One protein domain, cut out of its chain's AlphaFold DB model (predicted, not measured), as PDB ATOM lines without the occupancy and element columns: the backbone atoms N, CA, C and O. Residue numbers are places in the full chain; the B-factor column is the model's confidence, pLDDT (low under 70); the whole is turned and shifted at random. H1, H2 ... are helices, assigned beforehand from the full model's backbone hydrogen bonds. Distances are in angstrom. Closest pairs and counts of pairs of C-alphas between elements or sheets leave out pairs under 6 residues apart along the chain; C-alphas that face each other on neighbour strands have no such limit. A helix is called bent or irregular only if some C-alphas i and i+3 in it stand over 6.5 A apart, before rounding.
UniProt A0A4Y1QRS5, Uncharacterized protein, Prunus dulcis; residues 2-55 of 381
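AT A GLANCE: This is residues 2 to 55 of the 381 residues of an uncharacterized protein of Prunus dulcis (UniProt A0A4Y1QRS5). One long helix, H2, makes nearly the whole length of this shape, and a short helix, H1, stands at its first end like the foot of a lopsided L or V. No other part covers the long helix, and its stretch from residue 23 to 43 stands free. The printed part has 54 residues with two named helices, H1 then H2, and no named strand; its class is all helix. It is extended, with a radius of gyration of the C-alphas of 19.2 A, and its C-alphas span 56 by 27 by 10 A along their three main axes.

HOW THE PARTS SIT: H1, residues 5 to 10, and H2, residues 16 to 51, are joined by a tight link of 5 residues. They are close but not clearly touching, with 1 pair of C-alphas within 8 A. The closest C-alphas of the two are those of Leu 10 and Leu 19, 7.5 A apart. Their lines stand at a steep tilt of 55 degrees, and they run opposite ways. In H1 and H2 every O i to N i+4 pair is within hydrogen-bond range. Residues 2 to 9, of which 5 to 9 belong to H1, also stand free.

IN THESE COORDINATES: H1 begins at C-alpha 5, at (3.537, 33.125, 24.902), and is 6 residues long. H2 begins at C-alpha 16, at (-7.981, 26.576, 11.177), and ends at C-alpha 51, at (21.427, -8.189, 36.023). From first to last C-alpha H1 measures 8.7 A and H2 51.9 A. Neither helix is bent.

THE WHOLE: The two C-alphas farthest apart are those of Arg 12 and Gly 52, at 55.9 A. The printed part has no cut. The mean pLDDT of the printed part is 72.0, and 24 residues are under 70: residues 2 to 3, 5 to 14, 43 and 45 to 55.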
ATOM      1  N   ALA A   2       0.305  36.068  33.734       49.75
ATOM      2  CA  ALA A   2       1.054  36.243  32.485       49.75
ATOM      3  C   ALA A   2       0.413  35.425  31.355       49.75
ATOM      4  O   ALA A   2       0.182  34.231  31.528       49.75
ATOM      5  N   ALA A   3       0.145  36.052  30.206       55.22
ATOM      6  CA  ALA A   3      -0.331  35.330  29.031       55.22
ATOM      7  C   ALA A   3       0.741  34.335  28.557       55.22
ATOM      8  O   ALA A   3       1.916  34.681  28.405       55.22
ATOM      9  N   ASN A   4       0.338  33.088  28.320       70.75
ATOM     10  CA  ASN A   4       1.212  32.046  27.801       70.75
ATOM     11  C   ASN A   4       1.649  32.400  26.370       70.75
ATOM     12  O   ASN A   4       0.838  32.418  25.445       70.75
ATOM     13  N   LYS A   5       2.954  32.654  26.178       67.56
ATOM     14  CA  LYS A   5       3.537  33.125  24.902       67.56
ATOM     15  C   LYS A   5       3.126  32.270  23.691       67.56
ATOM     16  O   LYS A   5       2.934  32.805  22.599       67.56
ATOM     17  N   PHE A   6       2.926  30.968  23.904       63.94
ATOM     18  CA  PHE A   6       2.395  30.032  22.911       63.94
ATOM     19  C   PHE A   6       1.019  30.438  22.368       63.94
ATOM     20  O   PHE A   6       0.870  30.514  21.154       63.94
ATOM     21  N   ALA A   7       0.042  30.789  23.213       63.56
ATOM     22  CA  ALA A   7      -1.287  31.202  22.747       63.56
ATOM     23  C   ALA A   7      -1.224  32.487  21.903       63.56
ATOM     24  O   ALA A   7      -1.860  32.581  20.855       63.56
ATOM     25  N   THR A   8      -0.389  33.455  22.299       65.69
ATOM     26  CA  THR A   8      -0.188  34.692  21.523       65.69
ATOM     27  C   THR A   8       0.547  34.478  20.196       65.69
ATOM     28  O   THR A   8       0.347  35.254  19.265       65.69
ATOM     29  N   MET A   9       1.372  33.432  20.083       60.50
ATOM     30  CA  MET A   9       2.001  33.032  18.818       60.50
ATOM     31  C   MET A   9       0.994  32.295  17.921       60.50
ATOM     32  O   MET A   9       0.836  32.652  16.755       60.50
ATOM     33  N   LEU A  10       0.258  31.336  18.491       62.59
ATOM     34  CA  LEU A  10      -0.724  30.487  17.809       62.59
ATOM     35  C   LEU A  10      -1.957  31.265  17.306       62.59
ATOM     36  O   LEU A  10      -2.566  30.889  16.315       62.59
ATOM     37  N   HIS A  11      -2.322  32.380  17.941       59.44
ATOM     38  CA  HIS A  11      -3.413  33.238  17.459       59.44
ATOM     39  C   HIS A  11      -2.985  34.150  16.286       59.44
ATOM     40  O   HIS A  11      -3.829  34.689  15.569       59.44
ATOM     41  N   ARG A  12      -1.682  34.392  16.079       63.81
ATOM     42  CA  ARG A  12      -1.214  35.497  15.219       63.81
ATOM     43  C   ARG A  12      -0.998  35.124  13.747       63.81
ATOM     44  O   ARG A  12      -0.907  36.034  12.928       63.81
ATOM     45  N   ASN A  13      -0.894  33.839  13.394       61.34
ATOM     46  CA  ASN A  13      -0.482  33.428  12.043       61.34
ATOM     47  C   ASN A  13      -1.029  32.050  11.608       61.34
ATOM     48  O   ASN A  13      -0.308  31.249  11.013       61.34
ATOM     49  N   THR A  14      -2.262  31.701  11.989       59.44
ATOM     50  CA  THR A  14      -2.672  30.285  11.990       59.44
ATOM     51  C   THR A  14      -4.089  30.084  11.454       59.44
ATOM     52  O   THR A  14      -5.085  30.374  12.113       59.44
ATOM     53  N   ASN A  15      -4.176  29.556  10.229       73.00
ATOM     54  CA  ASN A  15      -5.425  29.061   9.644       73.00
ATOM     55  C   ASN A  15      -5.985  27.897  10.478       73.00
ATOM     56  O   ASN A  15      -5.216  27.153  11.086       73.00
ATOM     57  N   LYS A  16      -7.309  27.668  10.433       78.06
ATOM     58  CA  LYS A  16      -7.981  26.576  11.177       78.06
ATOM     59  C   LYS A  16      -7.295  25.211  11.003       78.06
ATOM     60  O   LYS A  16      -7.124  24.487  11.973       78.06
ATOM     61  N   ILE A  17      -6.842  24.903   9.784       81.44
ATOM     62  CA  ILE A  17      -6.112  23.666   9.452       81.44
ATOM     63  C   ILE A  17      -4.802  23.559  10.249       81.44
ATOM     64  O   ILE A  17      -4.487  22.506  10.789       81.44
ATOM     65  N   THR A  18      -4.044  24.650  10.361       81.62
ATOM     66  CA  THR A  18      -2.761  24.671  11.073       81.62
ATOM     67  C   THR A  18      -2.943  24.608  12.594       81.62
ATOM     68  O   THR A  18      -2.081  24.056  13.265       81.62
ATOM     69  N   LEU A  19      -4.070  25.092  13.139       81.62
ATOM     70  CA  LEU A  19      -4.434  24.829  14.539       81.62
ATOM     71  C   LEU A  19      -4.627  23.325  14.759       81.62
ATOM     72  O   LEU A  19      -3.965  22.754  15.619       81.62
ATOM     73  N   ILE A  20      -5.475  22.688  13.942       87.19
ATOM     74  CA  ILE A  20      -5.761  21.247  14.020       87.19
ATOM     75  C   ILE A  20      -4.462  20.436  13.921       87.19
ATOM     76  O   ILE A  20      -4.199  19.618  14.792       87.19
ATOM     77  N   LEU A  21      -3.597  20.730  12.943       86.50
ATOM     78  CA  LEU A  21      -2.296  20.063  12.801       86.50
ATOM     79  C   LEU A  21      -1.409  20.190  14.051       86.50
ATOM     80  O   LEU A  21      -0.745  19.224  14.410       86.50
ATOM     81  N   VAL A  22      -1.392  21.344  14.729       88.44
ATOM     82  CA  VAL A  22      -0.611  21.523  15.967       88.44
ATOM     83  C   VAL A  22      -1.214  20.737  17.134       88.44
ATOM     84  O   VAL A  22      -0.459  20.103  17.864       88.44
ATOM     85  N   TYR A  23      -2.542  20.727  17.298       84.88
ATOM     86  CA  TYR A  23      -3.202  19.919  18.334       84.88
ATOM     87  C   TYR A  23      -2.979  18.420  18.107       84.88
ATOM     88  O   TYR A  23      -2.465  17.747  18.994       84.88
ATOM     89  N   THR A  24      -3.219  17.932  16.890       91.06
ATOM     90  CA  THR A  24      -2.959  16.538  16.514       91.06
ATOM     91  C   THR A  24      -1.489  16.157  16.724       91.06
ATOM     92  O   THR A  24      -1.208  15.102  17.281       91.06
ATOM     93  N   LEU A  25      -0.518  17.009  16.362       88.00
ATOM     94  CA  LEU A  25       0.902  16.737  16.638       88.00
ATOM     95  C   LEU A  25       1.226  16.690  18.142       88.00
ATOM     96  O   LEU A  25       2.046  15.870  18.550       88.00
ATOM     97  N   LEU A  26       0.595  17.528  18.970       86.00
ATOM     98  CA  LEU A  26       0.747  17.480  20.430       86.00
ATOM     99  C   LEU A  26       0.154  16.190  21.021       86.00
ATOM    100  O   LEU A  26       0.772  15.590  21.900       86.00
ATOM    101  N   GLU A  27      -0.989  15.734  20.509       91.44
ATOM    102  CA  GLU A  27      -1.622  14.461  20.878       91.44
ATOM    103  C   GLU A  27      -0.740  13.263  20.490       91.44
ATOM    104  O   GLU A  27      -0.457  12.419  21.340       91.44
ATOM    105  N   TRP A  28      -0.199  13.226  19.264       94.06
ATOM    106  CA  TRP A  28       0.768  12.199  18.847       94.06
ATOM    107  C   TRP A  28       2.021  12.185  19.734       94.06
ATOM    108  O   TRP A  28       2.476  11.112  20.127       94.06
ATOM    109  N   ILE A  29       2.569  13.352  20.093       87.75
ATOM    110  CA  ILE A  29       3.715  13.447  21.012       87.75
ATOM    111  C   ILE A  29       3.347  12.905  22.401       87.75
ATOM    112  O   ILE A  29       4.138  12.166  22.987       87.75
ATOM    113  N   LEU A  30       2.157  13.215  22.919       86.12
ATOM    114  CA  LEU A  30       1.683  12.716  24.213       86.12
ATOM    115  C   LEU A  30       1.512  11.188  24.198       86.12
ATOM    116  O   LEU A  30       1.995  10.517  25.110       86.12
ATOM    117  N   ILE A  31       0.914  10.627  23.143       90.06
ATOM    118  CA  ILE A  31       0.784   9.173  22.945       90.06
ATOM    119  C   ILE A  31       2.169   8.510  22.899       90.06
ATOM    120  O   ILE A  31       2.403   7.528  23.603       90.06
ATOM    121  N   ILE A  32       3.117   9.072  22.141       86.81
ATOM    122  CA  ILE A  32       4.498   8.570  22.070       86.81
ATOM    123  C   ILE A  32       5.179   8.625  23.446       86.81
ATOM    124  O   ILE A  32       5.850   7.668  23.822       86.81
ATOM    125  N   LEU A  33       4.990   9.692  24.230       76.88
ATOM    126  CA  LEU A  33       5.554   9.804  25.582       76.88
ATOM    127  C   LEU A  33       4.951   8.787  26.565       76.88
ATOM    128  O   LEU A  33       5.691   8.221  27.371       76.88
ATOM    129  N   LEU A  34       3.647   8.500  26.484       85.06
ATOM    130  CA  LEU A  34       3.005   7.455  27.295       85.06
ATOM    131  C   LEU A  34       3.501   6.050  26.916       85.06
ATOM    132  O   LEU A  34       3.843   5.258  27.798       85.06
ATOM    133  N   LEU A  35       3.605   5.759  25.615       78.19
ATOM    134  CA  LEU A  35       4.162   4.499  25.112       78.19
ATOM    135  C   LEU A  35       5.633   4.335  25.511       78.19
ATOM    136  O   LEU A  35       6.027   3.256  25.949       78.19
ATOM    137  N   LEU A  36       6.432   5.405  25.437       79.88
ATOM    138  CA  LEU A  36       7.812   5.411  25.920       79.88
ATOM    139  C   LEU A  36       7.886   5.182  27.432       79.88
ATOM    140  O   LEU A  36       8.728   4.407  27.862       79.88
ATOM    141  N   ASN A  37       7.009   5.776  28.245       80.12
ATOM    142  CA  ASN A  37       6.984   5.540  29.696       80.12
ATOM    143  C   ASN A  37       6.673   4.069  30.048       80.12
ATOM    144  O   ASN A  37       7.328   3.471  30.905       80.12
ATOM    145  N   SER A  38       5.720   3.459  29.337       77.50
ATOM    146  CA  SER A  38       5.433   2.021  29.438       77.50
ATOM    147  C   SER A  38       6.629   1.166  28.992       77.50
ATOM    148  O   SER A  38       7.045   0.250  29.705       77.50
ATOM    149  N   LEU A  39       7.265   1.516  27.867       76.12
ATOM    150  CA  LEU A  39       8.454   0.829  27.355       76.12
ATOM    151  C   LEU A  39       9.653   0.959  28.306       76.12
ATOM    152  O   LEU A  39      10.342  -0.028  28.539       76.12
ATOM    153  N   PHE A  40       9.892   2.134  28.892       74.00
ATOM    154  CA  PHE A  40      10.942   2.335  29.890       74.00
ATOM    155  C   PHE A  40      10.657   1.532  31.157       74.00
ATOM    156  O   PHE A  40      11.575   0.904  31.671       74.00
ATOM    157  N   SER A  41       9.404   1.454  31.613       72.00
ATOM    158  CA  SER A  41       9.021   0.610  32.755       72.00
ATOM    159  C   SER A  41       9.295  -0.874  32.476       72.00
ATOM    160  O   SER A  41       9.931  -1.553  33.282       72.00
ATOM    161  N   PHE A  42       8.905  -1.366  31.297       75.31
ATOM    162  CA  PHE A  42       9.202  -2.727  30.845       75.31
ATOM    163  C   PHE A  42      10.712  -2.994  30.710       75.31
ATOM    164  O   PHE A  42      11.194  -4.044  31.137       75.31
ATOM    165  N   LEU A  43      11.474  -2.043  30.162       68.69
ATOM    166  CA  LEU A  43      12.930  -2.138  30.053       68.69
ATOM    167  C   LEU A  43      13.607  -2.123  31.428       68.69
ATOM    168  O   LEU A  43      14.511  -2.918  31.636       68.69
ATOM    169  N   ILE A  44      13.168  -1.288  32.374       72.56
ATOM    170  CA  ILE A  44      13.702  -1.244  33.746       72.56
ATOM    171  C   ILE A  44      13.503  -2.597  34.441       72.56
ATOM    172  O   ILE A  44      14.455  -3.129  35.009       72.56
ATOM    173  N   ILE A  45      12.312  -3.197  34.319       68.75
ATOM    174  CA  ILE A  45      12.038  -4.557  34.812       68.75
ATOM    175  C   ILE A  45      12.981  -5.565  34.133       68.75
ATOM    176  O   ILE A  45      13.668  -6.322  34.812       68.75
ATOM    177  N   LYS A  46      13.101  -5.527  32.799       66.44
ATOM    178  CA  LYS A  46      13.972  -6.446  32.045       66.44
ATOM    179  C   LYS A  46      15.468  -6.247  32.303       66.44
ATOM    180  O   LYS A  46      16.220  -7.212  32.190       66.44
ATOM    181  N   PHE A  47      15.914  -5.047  32.669       63.84
ATOM    182  CA  PHE A  47      17.288  -4.795  33.103       63.84
ATOM    183  C   PHE A  47      17.531  -5.320  34.523       63.84
ATOM    184  O   PHE A  47      18.571  -5.936  34.744       63.84
ATOM    185  N   ALA A  48      16.582  -5.158  35.453       64.44
ATOM    186  CA  ALA A  48      16.664  -5.778  36.778       64.44
ATOM    187  C   ALA A  48      16.743  -7.314  36.669       64.44
ATOM    188  O   ALA A  48      17.683  -7.908  37.203       64.44
ATOM    189  N   ASP A  49      15.851  -7.924  35.872       56.94
ATOM    190  CA  ASP A  49      15.879  -9.356  35.530       56.94
ATOM    191  C   ASP A  49      17.252  -9.780  34.974       56.94
ATOM    192  O   ASP A  49      17.831 -10.775  35.409       56.94
ATOM    193  N   TYR A  50      17.781  -9.033  33.995       53.16
ATOM    194  CA  TYR A  50      19.013  -9.383  33.278       53.16
ATOM    195  C   TYR A  50      20.269  -9.291  34.152       53.16
ATOM    196  O   TYR A  50      21.166 -10.126  34.030       53.16
ATOM    197  N   PHE A  51      20.341  -8.300  35.047       59.62
ATOM    198  CA  PHE A  51      21.427  -8.189  36.023       59.62
ATOM    199  C   PHE A  51      21.228  -9.090  37.256       59.62
ATOM    200  O   PHE A  51      22.110  -9.142  38.113       59.62
ATOM    201  N   GLY A  52      20.111  -9.820  37.352       45.22
ATOM    202  CA  GLY A  52      19.833 -10.747  38.449       45.22
ATOM    203  C   GLY A  52      19.523 -10.070  39.787       45.22
ATOM    204  O   GLY A  52      19.588 -10.726  40.828       45.22
ATOM    205  N   LEU A  53      19.187  -8.774  39.786       48.00
ATOM    206  CA  LEU A  53      18.675  -8.112  40.982       48.00
ATOM    207  C   LEU A  53      17.224  -8.553  41.180       48.00
ATOM    208  O   LEU A  53      16.405  -8.408  40.272       48.00
ATOM    209  N   LYS A  54      16.895  -9.061  42.375       48.72
ATOM    210  CA  LYS A  54      15.508  -9.377  42.742       48.72
ATOM    211  C   LYS A  54      14.657  -8.121  42.535       48.72
ATOM    212  O   LYS A  54      14.983  -7.072  43.091       48.72
ATOM    213  N   THR A  55      13.617  -8.225  41.711       46.47
ATOM    214  CA  THR A  55      12.838  -7.079  41.232       46.47
ATOM    215  C   THR A  55      12.271  -6.279  42.409       46.47
ATOM    216  O   THR A  55      11.483  -6.815  43.192       46.47
TER     217      THR A  55